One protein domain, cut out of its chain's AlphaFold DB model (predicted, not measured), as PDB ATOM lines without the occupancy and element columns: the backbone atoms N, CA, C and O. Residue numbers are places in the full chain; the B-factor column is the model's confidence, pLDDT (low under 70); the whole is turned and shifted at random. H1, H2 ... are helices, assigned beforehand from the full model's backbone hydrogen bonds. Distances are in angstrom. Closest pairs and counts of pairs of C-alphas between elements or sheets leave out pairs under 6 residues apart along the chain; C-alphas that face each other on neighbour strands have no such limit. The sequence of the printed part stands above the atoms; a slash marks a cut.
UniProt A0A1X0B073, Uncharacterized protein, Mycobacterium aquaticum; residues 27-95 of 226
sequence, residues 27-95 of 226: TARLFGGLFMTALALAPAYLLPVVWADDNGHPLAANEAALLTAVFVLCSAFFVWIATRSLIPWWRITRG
ATOM      1  N   THR A  27     176.122 174.903 138.853       55.94
ATOM      2  CA  THR A  27     175.932 175.400 140.213       55.94
ATOM      3  C   THR A  27     177.029 176.374 140.648       55.94
ATOM      4  O   THR A  27     176.703 177.427 141.187       55.94
ATOM      5  N   ALA A  28     178.312 176.121 140.359       58.56
ATOM      6  CA  ALA A  28     179.390 177.040 140.752       58.56
ATOM      7  C   ALA A  28     179.312 178.392 140.015       58.56
ATOM      8  O   ALA A  28     179.527 179.448 140.613       58.56
ATOM      9  N   ARG A  29     178.944 178.374 138.724       63.78
ATOM     10  CA  ARG A  29     178.715 179.596 137.931       63.78
ATOM     11  C   ARG A  29     177.457 180.330 138.391       63.78
ATOM     12  O   ARG A  29     177.465 181.554 138.460       63.78
ATOM     13  N   LEU A  30     176.415 179.585 138.745       70.12
ATOM     14  CA  LEU A  30     175.152 180.119 139.255       70.12
ATOM     15  C   LEU A  30     175.345 180.813 140.612       70.12
ATOM     16  O   LEU A  30     174.906 181.948 140.781       70.12
ATOM     17  N   PHE A  31     176.079 180.187 141.538       66.19
ATOM     18  CA  PHE A  31     176.431 180.778 142.832       66.19
ATOM     19  C   PHE A  31     177.345 181.999 142.685       66.19
ATOM     20  O   PHE A  31     177.108 183.015 143.337       66.19
ATOM     21  N   GLY A  32     178.350 181.934 141.805       72.12
ATOM     22  CA  GLY A  32     179.199 183.088 141.498       72.12
ATOM     23  C   GLY A  32     178.404 184.260 140.910       72.12
ATOM     24  O   GLY A  32     178.588 185.399 141.332       72.12
ATOM     25  N   GLY A  33     177.478 183.975 139.988       75.19
ATOM     26  CA  GLY A  33     176.581 184.964 139.391       75.19
ATOM     27  C   GLY A  33     175.664 185.616 140.424       75.19
ATOM     28  O   GLY A  33     175.704 186.834 140.574       75.19
ATOM     29  N   LEU A  34     174.918 184.811 141.189       75.81
ATOM     30  CA  LEU A  34     174.028 185.283 142.259       75.81
ATOM     31  C   LEU A  34     174.763 186.163 143.275       75.81
ATOM     32  O   LEU A  34     174.229 187.183 143.706       75.81
ATOM     33  N   PHE A  35     175.997 185.800 143.628       69.38
ATOM     34  CA  PHE A  35     176.809 186.592 144.542       69.38
ATOM     35  C   PHE A  35     177.194 187.953 143.952       69.38
ATOM     36  O   PHE A  35     177.023 188.967 144.621       69.38
ATOM     37  N   MET A  36     177.667 188.004 142.702       76.44
ATOM     38  CA  MET A  36     178.001 189.277 142.048       76.44
ATOM     39  C   MET A  36     176.767 190.173 141.899       76.44
ATOM     40  O   MET A  36     176.872 191.389 142.058       76.44
ATOM     41  N   THR A  37     175.593 189.584 141.661       76.94
ATOM     42  CA  THR A  37     174.324 190.319 141.654       76.94
ATOM     43  C   THR A  37     173.994 190.869 143.043       76.94
ATOM     44  O   THR A  37     173.706 192.055 143.168       76.94
ATOM     45  N   ALA A  38     174.097 190.059 144.100       73.88
ATOM     46  CA  ALA A  38     173.857 190.507 145.474       73.88
ATOM     47  C   ALA A  38     174.845 191.606 145.912       73.88
ATOM     48  O   ALA A  38     174.442 192.591 146.530       73.88
ATOM     49  N   LEU A  39     176.122 191.481 145.534       74.69
ATOM     50  CA  LEU A  39     177.163 192.471 145.807       74.69
ATOM     51  C   LEU A  39     176.900 193.794 145.074       74.69
ATOM     52  O   LEU A  39     177.131 194.852 145.645       74.69
ATOM     53  N   ALA A  40     176.408 193.750 143.833       76.62
ATOM     54  CA  ALA A  40     176.056 194.950 143.073       76.62
ATOM     55  C   ALA A  40     174.784 195.635 143.607       76.62
ATOM     56  O   ALA A  40     174.674 196.860 143.559       76.62
ATOM     57  N   LEU A  41     173.837 194.857 144.139       77.50
ATOM     58  CA  LEU A  41     172.573 195.369 144.675       77.50
ATOM     59  C   LEU A  41     172.699 195.930 146.100       77.50
ATOM     60  O   LEU A  41     171.956 196.843 146.453       77.50
ATOM     61  N   ALA A  42     173.644 195.445 146.911       73.25
ATOM     62  CA  ALA A  42     173.810 195.909 148.291       73.25
ATOM     63  C   ALA A  42     174.134 197.422 148.413       73.25
ATOM     64  O   ALA A  42     173.460 198.101 149.189       73.25
ATOM     65  N   PRO A  43     175.067 198.012 147.634       69.88
ATOM     66  CA  PRO A  43     175.300 199.457 147.630       69.88
ATOM     67  C   PRO A  43     174.091 200.250 147.130       69.88
ATOM     68  O   PRO A  43     173.793 201.310 147.673       69.88
ATOM     69  N   ALA A  44     173.375 199.728 146.128       76.50
ATOM     70  CA  ALA A  44     172.175 200.365 145.588       76.50
ATOM     71  C   ALA A  44     171.039 200.431 146.623       76.50
ATOM     72  O   ALA A  44     170.260 201.379 146.608       76.50
ATOM     73  N   TYR A  45     170.973 199.462 147.541       70.94
ATOM     74  CA  TYR A  45     170.022 199.459 148.653       70.94
ATOM     75  C   TYR A  45     170.444 200.374 149.815       70.94
ATOM     76  O   TYR A  45     169.591 200.971 150.467       70.94
ATOM     77  N   LEU A  46     171.749 200.514 150.074       68.00
ATOM     78  CA  LEU A  46     172.268 201.351 151.165       68.00
ATOM     79  C   LEU A  46     172.316 202.848 150.817       68.00
ATOM     80  O   LEU A  46     172.154 203.684 151.704       68.00
ATOM     81  N   LEU A  47     172.497 203.199 149.541       70.00
ATOM     82  CA  LEU A  47     172.553 204.590 149.064       70.00
ATOM     83  C   LEU A  47     171.329 205.438 149.472       70.00
ATOM     84  O   LEU A  47     171.532 206.522 150.015       70.00
ATOM     85  N   PRO A  48     170.077 204.967 149.296       66.69
ATOM     86  CA  PRO A  48     168.886 205.695 149.733       66.69
ATOM     87  C   PRO A  48     168.803 205.869 151.251       66.69
ATOM     88  O   PRO A  48     168.347 206.907 151.711       66.69
ATOM     89  N   VAL A  49     169.263 204.885 152.032       65.75
ATOM     90  CA  VAL A  49     169.240 204.940 153.505       65.75
ATOM     91  C   VAL A  49     170.196 206.014 154.026       65.75
ATOM     92  O   VAL A  49     169.870 206.717 154.975       65.75
ATOM     93  N   VAL A  50     171.349 206.184 153.373       64.62
ATOM     94  CA  VAL A  50     172.324 207.235 153.711       64.62
ATOM     95  C   VAL A  50     171.848 208.626 153.267       64.62
ATOM     96  O   VAL A  50     172.214 209.615 153.890       64.62
ATOM     97  N   TRP A  51     171.041 208.718 152.206       66.75
ATOM     98  CA  TRP A  51     170.535 209.993 151.673       66.75
ATOM     99  C   TRP A  51     169.200 210.456 152.263       66.75
ATOM    100  O   TRP A  51     168.888 211.637 152.173       66.75
ATOM    101  N   ALA A  52     168.397 209.561 152.838       63.28
ATOM    102  CA  ALA A  52     167.062 209.899 153.334       63.28
ATOM    103  C   ALA A  52     167.044 210.514 154.747       63.28
ATOM    104  O   ALA A  52     165.968 210.876 155.228       63.28
ATOM    105  N   ASP A  53     168.189 210.637 155.424       56.84
ATOM    106  CA  ASP A  53     168.242 211.106 156.812       56.84
ATOM    107  C   ASP A  53     168.572 212.602 156.928       56.84
ATOM    108  O   ASP A  53     169.606 212.997 157.456       56.84
ATOM    109  N   ASP A  54     167.649 213.443 156.459       60.00
ATOM    110  CA  ASP A  54     167.591 214.858 156.861       60.00
ATOM    111  C   ASP A  54     166.791 215.045 158.174       60.00
ATOM    112  O   ASP A  54     166.771 216.135 158.746       60.00
ATOM    113  N   ASN A  55     166.130 213.990 158.681       61.78
ATOM    114  CA  ASN A  55     165.123 214.083 159.752       61.78
ATOM    115  C   ASN A  55     165.546 213.492 161.113       61.78
ATOM    116  O   ASN A  55     164.763 213.544 162.063       61.78
ATOM    117  N   GLY A  56     166.768 212.967 161.255       58.09
ATOM    118  CA  GLY A  56     167.368 212.642 162.555       58.09
ATOM    119  C   GLY A  56     166.675 211.506 163.313       58.09
ATOM    120  O   GLY A  56     166.657 211.513 164.547       58.09
ATOM    121  N   HIS A  57     166.084 210.538 162.608       60.62
ATOM    122  CA  HIS A  57     165.395 209.422 163.256       60.62
ATOM    123  C   HIS A  57     166.397 208.357 163.753       60.62
ATOM    124  O   HIS A  57     167.004 207.648 162.949       60.62
ATOM    125  N   PRO A  58     166.522 208.128 165.079       56.84
ATOM    126  CA  PRO A  58     167.527 207.224 165.652       56.84
ATOM    127  C   PRO A  58     167.271 205.731 165.381       56.84
ATOM    128  O   PRO A  58     168.119 204.900 165.706       56.84
ATOM    129  N   LEU A  59     166.133 205.367 164.767       54.88
ATOM    130  CA  LEU A  59     165.884 203.996 164.307       54.88
ATOM    131  C   LEU A  59     166.840 203.584 163.171       54.88
ATOM    132  O   LEU A  59     167.200 202.411 163.081       54.88
ATOM    133  N   ALA A  60     167.326 204.538 162.368       63.38
ATOM    134  CA  ALA A  60     168.204 204.258 161.233       63.38
ATOM    135  C   ALA A  60     169.587 203.731 161.658       63.38
ATOM    136  O   ALA A  60     170.169 202.901 160.965       63.38
ATOM    137  N   ALA A  61     170.111 204.155 162.814       69.19
ATOM    138  CA  ALA A  61     171.476 203.820 163.222       69.19
ATOM    139  C   ALA A  61     171.646 202.335 163.584       69.19
ATOM    140  O   ALA A  61     172.616 201.703 163.166       69.19
ATOM    141  N   ASN A  62     170.695 201.759 164.327       74.06
ATOM    142  CA  ASN A  62     170.772 200.358 164.752       74.06
ATOM    143  C   ASN A  62     170.511 199.396 163.585       74.06
ATOM    144  O   ASN A  62     171.191 198.376 163.460       74.06
ATOM    145  N   GLU A  63     169.568 199.735 162.704       74.62
ATOM    146  CA  GLU A  63     169.270 198.947 161.506       74.62
ATOM    147  C   GLU A  63     170.414 199.027 160.486       74.62
ATOM    148  O   GLU A  63     170.853 197.997 159.969       74.62
ATOM    149  N   ALA A  64     170.985 200.218 160.268       72.69
ATOM    150  CA  ALA A  64     172.167 200.385 159.425       72.69
ATOM    151  C   ALA A  64     173.387 199.647 159.995       72.69
ATOM    152  O   ALA A  64     174.128 199.010 159.241       72.69
ATOM    153  N   ALA A  65     173.584 199.668 161.319       76.56
ATOM    154  CA  ALA A  65     174.655 198.919 161.973       76.56
ATOM    155  C   ALA A  65     174.487 197.401 161.790       76.56
ATOM    156  O   ALA A  65     175.457 196.715 161.458       76.56
ATOM    157  N   LEU A  66     173.263 196.879 161.934       81.75
ATOM    158  CA  LEU A  66     172.958 195.465 161.702       81.75
ATOM    159  C   LEU A  66     173.231 195.065 160.245       81.75
ATOM    160  O   LEU A  66     173.923 194.076 159.998       81.75
ATOM    161  N   LEU A  67     172.736 195.845 159.279       78.00
ATOM    162  CA  LEU A  67     172.946 195.581 157.851       78.00
ATOM    163  C   LEU A  67     174.431 195.627 157.479       78.00
ATOM    164  O   LEU A  67     174.916 194.762 156.747       78.00
ATOM    165  N   THR A  68     175.172 196.581 158.042       77.38
ATOM    166  CA  THR A  68     176.624 196.679 157.857       77.38
ATOM    167  C   THR A  68     177.334 195.449 158.425       77.38
ATOM    168  O   THR A  68     178.195 194.872 157.760       77.38
ATOM    169  N   ALA A  69     176.952 194.992 159.622       81.31
ATOM    170  CA  ALA A  69     177.536 193.801 160.239       81.31
ATOM    171  C   ALA A  69     177.278 192.528 159.412       81.31
ATOM    172  O   ALA A  69     178.201 191.741 159.185       81.31
ATOM    173  N   VAL A  70     176.052 192.350 158.905       83.12
ATOM    174  CA  VAL A  70     175.700 191.231 158.016       83.12
ATOM    175  C   VAL A  70     176.531 191.282 156.733       83.12
ATOM    176  O   VAL A  70     177.110 190.271 156.336       83.12
ATOM    177  N   PHE A  71     176.669 192.462 156.123       79.06
ATOM    178  CA  PHE A  71     177.466 192.636 154.912       79.06
ATOM    179  C   PHE A  71     178.944 192.270 155.125       79.06
ATOM    180  O   PHE A  71     179.535 191.564 154.300       79.06
ATOM    181  N   VAL A  72     179.538 192.692 156.248       81.31
ATOM    182  CA  VAL A  72     180.924 192.353 156.608       81.31
ATOM    183  C   VAL A  72     181.091 190.843 156.797       81.31
ATOM    184  O   VAL A  72     182.041 190.269 156.262       81.31
ATOM    185  N   LEU A  73     180.162 190.179 157.492       83.75
ATOM    186  CA  LEU A  73     180.206 188.727 157.702       83.75
ATOM    187  C   LEU A  73     180.074 187.948 156.388       83.75
ATOM    188  O   LEU A  73     180.871 187.044 156.130       83.75
ATOM    189  N   CYS A  74     179.120 188.323 155.531       82.62
ATOM    190  CA  CYS A  74     178.946 187.713 154.212       82.62
ATOM    191  C   CYS A  74     180.193 187.897 153.337       82.62
ATOM    192  O   CYS A  74     180.646 186.946 152.698       82.62
ATOM    193  N   SER A  75     180.787 189.092 153.357       79.88
ATOM    194  CA  SER A  75     182.017 189.390 152.619       79.88
ATOM    195  C   SER A  75     183.204 188.573 153.136       79.88
ATOM    196  O   SER A  75     183.945 187.996 152.342       79.88
ATOM    197  N   ALA A  76     183.368 188.456 154.457       78.00
ATOM    198  CA  ALA A  76     184.436 187.663 155.063       78.00
ATOM    199  C   ALA A  76     184.301 186.167 154.738       78.00
ATOM    200  O   ALA A  76     185.279 185.520 154.352       78.00
ATOM    201  N   PHE A  77     183.085 185.624 154.836       81.88
ATOM    202  CA  PHE A  77     182.797 184.240 154.462       81.88
ATOM    203  C   PHE A  77     183.062 183.991 152.972       81.88
ATOM    204  O   PHE A  77     183.673 182.983 152.611       81.88
ATOM    205  N   PHE A  78     182.691 184.939 152.107       77.44
ATOM    206  CA  PHE A  78     182.993 184.856 150.684       77.44
ATOM    207  C   PHE A  78     184.494 184.884 150.415       77.44
ATOM    208  O   PHE A  78     184.977 184.024 149.691       77.44
ATOM    209  N   VAL A  79     185.250 185.810 151.014       76.88
ATOM    210  CA  VAL A  79     186.714 185.839 150.871       76.88
ATOM    211  C   VAL A  79     187.305 184.497 151.292       76.88
ATOM    212  O   VAL A  79     188.167 183.971 150.593       76.88
ATOM    213  N   TRP A  80     186.816 183.888 152.371       80.00
ATOM    214  CA  TRP A  80     187.266 182.565 152.794       80.00
ATOM    215  C   TRP A  80     186.968 181.471 151.750       80.00
ATOM    216  O   TRP A  80     187.890 180.743 151.367       80.00
ATOM    217  N   ILE A  81     185.735 181.388 151.229       77.25
ATOM    218  CA  ILE A  81     185.359 180.430 150.167       77.25
ATOM    219  C   ILE A  81     186.157 180.681 148.888       77.25
ATOM    220  O   ILE A  81     186.709 179.742 148.306       77.25
ATOM    221  N   ALA A  82     186.225 181.940 148.457       75.56
ATOM    222  CA  ALA A  82     186.941 182.376 147.276       75.56
ATOM    223  C   ALA A  82     188.405 181.987 147.411       75.56
ATOM    224  O   ALA A  82     188.884 181.245 146.576       75.56
ATOM    225  N   THR A  83     189.093 182.337 148.499       71.12
ATOM    226  CA  THR A  83     190.505 181.964 148.702       71.12
ATOM    227  C   THR A  83     190.703 180.446 148.644       71.12
ATOM    228  O   THR A  83     191.644 179.959 148.018       71.12
ATOM    229  N   ARG A  84     189.784 179.674 149.235       72.50
ATOM    230  CA  ARG A  84     189.856 178.206 149.255       72.50
ATOM    231  C   ARG A  84     189.619 177.573 147.880       72.50
ATOM    232  O   ARG A  84     190.207 176.534 147.594       72.50
ATOM    233  N   SER A  85     188.813 178.210 147.034       73.25
ATOM    234  CA  SER A  85     188.451 177.729 145.692       73.25
ATOM    235  C   SER A  85     189.374 178.280 144.596       73.25
ATOM    236  O   SER A  85     189.687 177.582 143.630       73.25
ATOM    237  N   LEU A  86     189.881 179.505 144.770       70.62
ATOM    238  CA  LEU A  86     190.785 180.177 143.842       70.62
ATOM    239  C   LEU A  86     192.158 179.522 143.849       70.62
ATOM    240  O   LEU A  86     192.797 179.495 142.812       70.62
ATOM    241  N   ILE A  87     192.631 178.980 144.977       65.00
ATOM    242  CA  ILE A  87     193.946 178.323 145.029       65.00
ATOM    243  C   ILE A  87     193.988 177.078 144.119       65.00
ATOM    244  O   ILE A  87     194.897 177.002 143.290       65.00
ATOM    245  N   PRO A  88     193.037 176.125 144.201       62.53
ATOM    246  CA  PRO A  88     192.939 175.031 143.238       62.53
ATOM    247  C   PRO A  88     192.735 175.529 141.806       62.53
ATOM    248  O   PRO A  88     193.457 175.108 140.909       62.53
ATOM    249  N   TRP A  89     191.814 176.474 141.592       64.81
ATOM    250  CA  TRP A  89     191.506 176.989 140.256       64.81
ATOM    251  C   TRP A  89     192.687 177.718 139.597       64.81
ATOM    252  O   TRP A  89     192.970 177.549 138.413       64.81
ATOM    253  N   TRP A  90     193.445 178.488 140.368       63.91
ATOM    254  CA  TRP A  90     194.646 179.182 139.909       63.91
ATOM    255  C   TRP A  90     195.786 178.210 139.595       63.91
ATOM    256  O   TRP A  90     196.579 178.456 138.689       63.91
ATOM    257  N   ARG A  91     195.857 177.071 140.297       61.41
ATOM    258  CA  ARG A  91     196.771 175.972 139.939       61.41
ATOM    259  C   ARG A  91     196.346 175.298 138.629       61.41
ATOM    260  O   ARG A  91     197.192 175.076 137.769       61.41
ATOM    261  N   ILE A  92     195.044 175.065 138.442       60.44
ATOM    262  CA  ILE A  92     194.473 174.510 137.202       60.44
ATOM    263  C   ILE A  92     194.787 175.426 136.010       60.44
ATOM    264  O   ILE A  92     195.372 174.986 135.024       60.44
ATOM    265  N   THR A  93     194.496 176.725 136.123       62.00
ATOM    266  CA  THR A  93     194.727 177.698 135.037       62.00
ATOM    267  C   THR A  93     196.203 177.934 134.724       62.00
ATOM    268  O   THR A  93     196.540 178.265 133.590       62.00
ATOM    269  N   ARG A  94     197.107 177.719 135.688       65.06
ATOM    270  CA  ARG A  94     198.561 177.758 135.458       65.06
ATOM    271  C   ARG A  94     199.140 176.455 134.910       65.06
ATOM    272  O   ARG A  94     200.349 176.386 134.699       65.06
ATOM    273  N   GLY A  95     198.315 175.434 134.680       55.03
ATOM    274  CA  GLY A  95     198.751 174.162 134.106       55.03
ATOM    275  C   GLY A  95     199.744 173.399 134.986       55.03
ATOM    276  O   GLY A  95     200.515 172.586 134.466       55.03
TER     277      GLY A  95
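This is residues 27 to 95 of the 226 residues of an uncharacterized protein of Mycobacterium aquaticum (UniProt A0A1X0B073). You are looking at two long helices, H1 and H2, that make a narrow U: the chain goes out along H1, turns through a loop at one end and folds back along H2, with few contacts between the two arms. H2 is the longer helix, and its residues 83 to 93 stick out free, with a kink of 35 degrees near residue 87. The printed part has 69 residues with two named helices, H1 then H2, and no named strand; the class is all helix. It is a rod of 58 by 19 by 17 A, only just extended, close to loose, with a radius of gyration of the C-alphas of 16.9 A.

Start with H1, residues 27 to 51, and compare it with H2, residues 59 to 93. They run opposite ways at a shallow tilt of 28 degrees, centre to centre 11.7 A. They are close but not clearly touching: their closest C-alphas, those of Val 49 and Ala 60, are 7.8 A apart. Check the backbones: O i to N i+4 pairs are within hydrogen-bond range in 17 of 21 cases in H1 and 29 of 31 in H2.

Find C-alpha 27 at (175.932, 175.400, 140.213); from there H1 runs 36.8 A to C-alpha 51 at (170.535, 209.993, 151.673). After a short link of 7 residues, H2 runs 48.8 A from C-alpha 59 to C-alpha 93 at (194.727, 177.698, 135.037).

Look at Asn 55 and Gly 95 for the two C-alphas farthest apart, 58.2 A. Residues 53 to 59 stand free, as do residues 83 to 95, of which 83 to 93 belong to H2. The printed part has no cut. Its mean pLDDT is 70.5, and 30 residues are under 70, among them residues 48 to 61 and 87 to 95.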